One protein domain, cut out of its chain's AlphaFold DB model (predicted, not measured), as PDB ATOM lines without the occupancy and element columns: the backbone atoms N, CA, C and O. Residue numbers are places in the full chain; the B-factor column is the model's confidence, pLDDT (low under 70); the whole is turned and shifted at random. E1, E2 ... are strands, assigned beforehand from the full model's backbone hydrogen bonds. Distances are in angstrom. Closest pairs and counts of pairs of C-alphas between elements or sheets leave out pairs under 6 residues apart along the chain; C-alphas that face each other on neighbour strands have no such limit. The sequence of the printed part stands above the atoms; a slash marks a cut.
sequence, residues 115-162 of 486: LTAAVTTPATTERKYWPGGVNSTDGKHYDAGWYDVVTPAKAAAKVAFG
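Overview. This is residues 115 to 162 of the 486 residues of an uncharacterized protein of Limnoglobus roseus (UniProt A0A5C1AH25). Look for one long, narrow ribbon of two antiparallel strands side by side, E2 with E3 and then E1 with E4, interrupted between the two pairs and hooked over at one end, where E2 and E3 bend and residues 135 to 140 stick out. The printed part has 48 residues, no named helix and four strands, E1, E2, E3, E4, in two antiparallel sheets, E2 - E3 and E1 - E4; the class is all strand. It is an extended rod, radius of gyration of the C-alphas 16.2 A, spanning 50 by 19 by 13 A.

Arrangement. Begin at the antiparallel hairpin of E2, residues 124 to 134, and E3, residues 141 to 151, where N 128 and O 147 are 2.8 A apart, within hydrogen-bond range. E2 bends by 93 degrees at residue 131, E3 by 118 degrees at residue 144. E1, residues 115 to 121, and E4, residues 154 to 161, are antiparallel at 137 degrees, with N 119 and O 156 2.9 A apart, within hydrogen-bond range. E1 runs on into E2 at 65 degrees, E3 into E4 at 44 degrees.

Along the chain. Find C-alpha 124 at (469.111, 35.941, 674.042); E2 runs 22.8 A, E3 19.3 A, E1 15.5 A, and E4 21.9 A to C-alpha 161 at (457.122, 60.640, 684.664).

Size, cuts and confidence. The C-alphas farthest apart, Asp 143 and Gly 162, are 50.4 A apart. The printed part has no cut and no long link. Look for pLDDT under 70 at residues 116 to 122, 136 to 137 and 153 to 157.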
ATOM      1  N   LEU A 115     457.732  57.120 676.232       75.44
ATOM      2  CA  LEU A 115     458.847  57.619 675.440       75.44
ATOM      3  C   LEU A 115     458.846  56.946 674.064       75.44
ATOM      4  O   LEU A 115     458.707  55.728 673.950       75.44
ATOM      5  N   THR A 116     459.058  57.741 673.017       63.94
ATOM      6  CA  THR A 116     459.133  57.279 671.618       63.94
ATOM      7  C   THR A 116     460.361  56.408 671.335       63.94
ATOM      8  O   THR A 116     460.364  55.631 670.383       63.94
ATOM      9  N   ALA A 117     461.397  56.489 672.173       58.12
ATOM     10  CA  ALA A 117     462.557  55.611 672.100       58.12
ATOM     11  C   ALA A 117     462.266  54.277 672.809       58.12
ATOM     12  O   ALA A 117     462.275  54.195 674.040       58.12
ATOM     13  N   ALA A 118     462.022  53.219 672.034       56.12
ATOM     14  CA  ALA A 118     461.897  51.873 672.577       56.12
ATOM     15  C   ALA A 118     463.263  51.355 673.053       56.12
ATOM     16  O   ALA A 118     464.248  51.377 672.309       56.12
ATOM     17  N   VAL A 119     463.327  50.841 674.283       55.72
ATOM     18  CA  VAL A 119     464.493  50.074 674.728       55.72
ATOM     19  C   VAL A 119     464.415  48.724 674.038       55.72
ATOM     20  O   VAL A 119     463.454  47.975 674.220       55.72
ATOM     21  N   THR A 120     465.418  48.425 673.218       56.19
ATOM     22  CA  THR A 120     465.533  47.120 672.571       56.19
ATOM     23  C   THR A 120     466.317  46.203 673.490       56.19
ATOM     24  O   THR A 120     467.515  46.392 673.699       56.19
ATOM     25  N   THR A 121     465.642  45.206 674.046       64.12
ATOM     26  CA  THR A 121     466.328  44.097 674.710       64.12
ATOM     27  C   THR A 121     466.906  43.206 673.612       64.12
ATOM     28  O   THR A 121     466.132  42.806 672.740       64.12
ATOM     29  N   PRO A 122     468.219  42.912 673.584       68.38
ATOM     30  CA  PRO A 122     468.785  42.046 672.557       68.38
ATOM     31  C   PRO A 122     468.216  40.630 672.678       68.38
ATOM     32  O   PRO A 122     467.868  40.181 673.772       68.38
ATOM     33  N   ALA A 123     468.120  39.927 671.549       78.88
ATOM     34  CA  ALA A 123     467.735  38.524 671.563       78.88
ATOM     35  C   ALA A 123     468.750  37.728 672.394       78.88
ATOM     36  O   ALA A 123     469.960  37.923 672.263       78.88
ATOM     37  N   THR A 124     468.261  36.834 673.247       80.62
ATOM     38  CA  THR A 124     469.111  35.941 674.042       80.62
ATOM     39  C   THR A 124     468.872  34.509 673.600       80.62
ATOM     40  O   THR A 124     467.755  34.140 673.249       80.62
ATOM     41  N   THR A 125     469.932  33.708 673.574       87.06
ATOM     42  CA  THR A 125     469.844  32.272 673.297       87.06
ATOM     43  C   THR A 125     470.305  31.540 674.542       87.06
ATOM     44  O   THR A 125     471.434  31.740 674.988       87.06
ATOM     45  N   GLU A 126     469.427  30.732 675.125       89.44
ATOM     46  CA  GLU A 126     469.727  29.934 676.311       89.44
ATOM     47  C   GLU A 126     469.561  28.453 675.983       89.44
ATOM     48  O   GLU A 126     468.521  28.034 675.474       89.44
ATOM     49  N   ARG A 127     470.575  27.646 676.297       90.69
ATOM     50  CA  ARG A 127     470.528  26.205 676.065       90.69
ATOM     51  C   ARG A 127     469.787  25.517 677.208       90.69
ATOM     52  O   ARG A 127     470.300  25.454 678.322       90.69
ATOM     53  N   LYS A 128     468.589  24.995 676.942       88.31
ATOM     54  CA  LYS A 128     467.730  24.330 677.935       88.31
ATOM     55  C   LYS A 128     467.515  22.869 677.599       88.31
ATOM     56  O   LYS A 128     467.335  22.505 676.440       88.31
ATOM     57  N   TYR A 129     467.500  22.036 678.631       88.75
ATOM     58  CA  TYR A 129     467.109  20.643 678.497       88.75
ATOM     59  C   TYR A 129     465.581  20.527 678.492       88.75
ATOM     60  O   TYR A 129     464.919  20.971 679.431       88.75
ATOM     61  N   TRP A 130     465.027  19.930 677.440       83.19
ATOM     62  CA  TRP A 130     463.622  19.564 677.327       83.19
ATOM     63  C   TRP A 130     463.468  18.074 677.655       83.19
ATOM     64  O   TRP A 130     464.193  17.260 677.084       83.19
ATOM     65  N   PRO A 131     462.548  17.680 678.550       86.12
ATOM     66  CA  PRO A 131     462.372  16.282 678.946       86.12
ATOM     67  C   PRO A 131     461.632  15.420 677.905       86.12
ATOM     68  O   PRO A 131     461.463  14.225 678.130       86.12
ATOM     69  N   GLY A 132     461.221  16.001 676.774       82.75
ATOM     70  CA  GLY A 132     460.430  15.344 675.733       82.75
ATOM     71  C   GLY A 132     458.928  15.612 675.880       82.75
ATOM     72  O   GLY A 132     458.425  15.799 676.988       82.75
ATOM     73  N   GLY A 133     458.205  15.664 674.760       86.88
ATOM     74  CA  GLY A 133     456.757  15.879 674.704       86.88
ATOM     75  C   GLY A 133     456.338  17.096 673.876       86.88
ATOM     76  O   GLY A 133     457.154  17.751 673.226       86.88
ATOM     77  N   VAL A 134     455.035  17.389 673.886       83.44
ATOM     78  CA  VAL A 134     454.449  18.502 673.124       83.44
ATOM     79  C   VAL A 134     454.696  19.827 673.847       83.44
ATOM     80  O   VAL A 134     454.320  19.986 675.007       83.44
ATOM     81  N   ASN A 135     455.311  20.786 673.162       78.19
ATOM     82  CA  ASN A 135     455.488  22.138 673.671       78.19
ATOM     83  C   ASN A 135     454.142  22.880 673.647       78.19
ATOM     84  O   ASN A 135     453.469  22.966 672.621       78.19
ATOM     85  N   SER A 136     453.748  23.435 674.793       65.75
ATOM     86  CA  SER A 136     452.478  24.145 674.969       65.75
ATOM     87  C   SER A 136     452.362  25.442 674.163       65.75
ATOM     88  O   SER A 136     451.257  25.950 673.997       65.75
ATOM     89  N   THR A 137     453.477  26.013 673.707       69.94
ATOM     90  CA  THR A 137     453.498  27.307 673.013       69.94
ATOM     91  C   THR A 137     453.254  27.175 671.512       69.94
ATOM     92  O   THR A 137     452.577  28.024 670.942       69.94
ATOM     93  N   ASP A 138     453.779  26.131 670.867       79.81
ATOM     94  CA  ASP A 138     453.664  25.932 669.413       79.81
ATOM     95  C   ASP A 138     452.929  24.639 669.014       79.81
ATOM     96  O   ASP A 138     452.678  24.416 667.829       79.81
ATOM     97  N   GLY A 139     452.571  23.793 669.984       81.62
ATOM     98  CA  GLY A 139     451.856  22.536 669.764       81.62
ATOM     99  C   GLY A 139     452.689  21.441 669.096       81.62
ATOM    100  O   GLY A 139     452.126  20.425 668.686       81.62
ATOM    101  N   LYS A 140     454.012  21.609 668.964       86.88
ATOM    102  CA  LYS A 140     454.895  20.626 668.320       86.88
ATOM    103  C   LYS A 140     455.489  19.656 669.331       86.88
ATOM    104  O   LYS A 140     455.789  20.024 670.464       86.88
ATOM    105  N   HIS A 141     455.677  18.408 668.908       88.06
ATOM    106  CA  HIS A 141     456.401  17.411 669.691       88.06
ATOM    107  C   HIS A 141     457.913  17.625 669.568       88.06
ATOM    108  O   HIS A 141     458.431  17.751 668.458       88.06
ATOM    109  N   TYR A 142     458.604  17.610 670.703       86.69
ATOM    110  CA  TYR A 142     460.059  17.650 670.795       86.69
ATOM    111  C   TYR A 142     460.542  16.425 671.568       86.69
ATOM    112  O   TYR A 142     459.941  16.052 672.575       86.69
ATOM    113  N   ASP A 143     461.623  15.804 671.108       92.38
ATOM    114  CA  ASP A 143     462.265  14.707 671.831       92.38
ATOM    115  C   ASP A 143     462.994  15.223 673.080       92.38
ATOM    116  O   ASP A 143     463.176  16.427 673.278       92.38
ATOM    117  N   ALA A 144     463.389  14.315 673.971       91.69
ATOM    118  CA  ALA A 144     464.197  14.697 675.120       91.69
ATOM    119  C   ALA A 144     465.599  15.122 674.653       91.69
ATOM    120  O   ALA A 144     466.277  14.370 673.951       91.69
ATOM    121  N   GLY A 145     466.055  16.316 675.031       92.19
ATOM    122  CA  GLY A 145     467.331  16.830 674.545       92.19
ATOM    123  C   GLY A 145     467.618  18.277 674.919       92.19
ATOM    124  O   GLY A 145     466.806  18.960 675.534       92.19
ATOM    125  N   TRP A 146     468.808  18.748 674.551       89.56
ATOM    126  CA  TRP A 146     469.220  20.137 674.751       89.56
ATOM    127  C   TRP A 146     468.864  20.984 673.532       89.56
ATOM    128  O   TRP A 146     469.383  20.743 672.443       89.56
ATOM    129  N   TYR A 147     468.044  22.007 673.742       88.69
ATOM    130  CA  TYR A 147     467.587  22.936 672.714       88.69
ATOM    131  C   TYR A 147     468.068  24.351 673.014       88.69
ATOM    132  O   TYR A 147     468.081  24.784 674.168       88.69
ATOM    133  N   ASP A 148     468.427  25.082 671.964       90.75
ATOM    134  CA  ASP A 148     468.707  26.509 672.051       90.75
ATOM    135  C   ASP A 148     467.379  27.270 672.002       90.75
ATOM    136  O   ASP A 148     466.710  27.349 670.971       90.75
ATOM    137  N   VAL A 149     466.963  27.799 673.150       83.44
ATOM    138  CA  VAL A 149     465.741  28.588 673.283       83.44
ATOM    139  C   VAL A 149     466.087  30.040 673.006       83.44
ATOM    140  O   VAL A 149     466.742  30.708 673.811       83.44
ATOM    141  N   VAL A 150     465.643  30.528 671.849       81.81
ATOM    142  CA  VAL A 150     465.809  31.926 671.458       81.81
ATOM    143  C   VAL A 150     464.673  32.745 672.053       81.81
ATOM    144  O   VAL A 150     463.509  32.573 671.691       81.81
ATOM    145  N   THR A 151     465.012  33.673 672.938       78.50
ATOM    146  CA  THR A 151     464.103  34.745 673.344       78.50
ATOM    147  C   THR A 151     464.310  35.911 672.376       78.50
ATOM    148  O   THR A 151     465.404  36.485 672.365       78.50
ATOM    149  N   PRO A 152     463.320  36.257 671.532       75.56
ATOM    150  CA  PRO A 152     463.477  37.305 670.530       75.56
ATOM    151  C   PRO A 152     463.699  38.675 671.173       75.56
ATOM    152  O   PRO A 152     463.265  38.934 672.299       75.56
ATOM    153  N   ALA A 153     464.367  39.562 670.432       69.75
ATOM    154  CA  ALA A 153     464.563  40.936 670.863       69.75
ATOM    155  C   ALA A 153     463.204  41.614 671.074       69.75
ATOM    156  O   ALA A 153     462.343  41.580 670.192       69.75
ATOM    157  N   LYS A 154     463.007  42.231 672.241       64.19
ATOM    158  CA  LYS A 154     461.763  42.927 672.579       64.19
ATOM    159  C   LYS A 154     462.037  44.416 672.680       64.19
ATOM    160  O   LYS A 154     462.798  44.847 673.549       64.19
ATOM    161  N   ALA A 155     461.404  45.174 671.793       56.75
ATOM    162  CA  ALA A 155     461.264  46.612 671.922       56.75
ATOM    163  C   ALA A 155     460.133  46.882 672.923       56.75
ATOM    164  O   ALA A 155     458.990  46.487 672.693       56.75
ATOM    165  N   ALA A 156     460.456  47.506 674.052       57.62
ATOM    166  CA  ALA A 156     459.462  47.997 675.001       57.62
ATOM    167  C   ALA A 156     459.539  49.523 675.042       57.62
ATOM    168  O   ALA A 156     460.633  50.089 675.147       57.62
ATOM    169  N   ALA A 157     458.387  50.188 674.942       59.09
ATOM    170  CA  ALA A 157     458.314  51.618 675.203       59.09
ATOM    171  C   ALA A 157     458.779  51.860 676.644       59.09
ATOM    172  O   ALA A 157     458.309  51.201 677.573       59.09
ATOM    173  N   LYS A 158     459.734  52.769 676.832       74.38
ATOM    174  CA  LYS A 158     460.132  53.179 678.176       74.38
ATOM    175  C   LYS A 158     459.106  54.188 678.673       74.38
ATOM    176  O   LYS A 158     458.801  55.142 677.964       74.38
ATOM    177  N   VAL A 159     458.585  53.993 679.876       83.56
ATOM    178  CA  VAL A 159     457.769  55.012 680.541       83.56
ATOM    179  C   VAL A 159     458.664  55.975 681.311       83.56
ATOM    180  O   VAL A 159     459.737  55.603 681.797       83.56
ATOM    181  N   ALA A 160     458.231  57.221 681.411       86.75
ATOM    182  CA  ALA A 160     458.816  58.218 682.292       86.75
ATOM    183  C   ALA A 160     457.701  58.995 682.983       86.75
ATOM    184  O   ALA A 160     456.567  59.006 682.514       86.75
ATOM    185  N   PHE A 161     458.032  59.669 684.078       90.44
ATOM    186  CA  PHE A 161     457.122  60.640 684.664       90.44
ATOM    187  C   PHE A 161     456.871  61.800 683.697       90.44
ATOM    188  O   PHE A 161     457.802  62.279 683.044       90.44
ATOM    189  N   GLY A 162     455.614  62.227 683.601       88.62
ATOM    190  CA  GLY A 162     455.213  63.352 682.766       88.62
ATOM    191  C   GLY A 162     455.694  64.707 683.310       88.62
ATOM    192  O   GLY A 162     456.084  64.816 684.473       88.62
TER     193      GLY A 162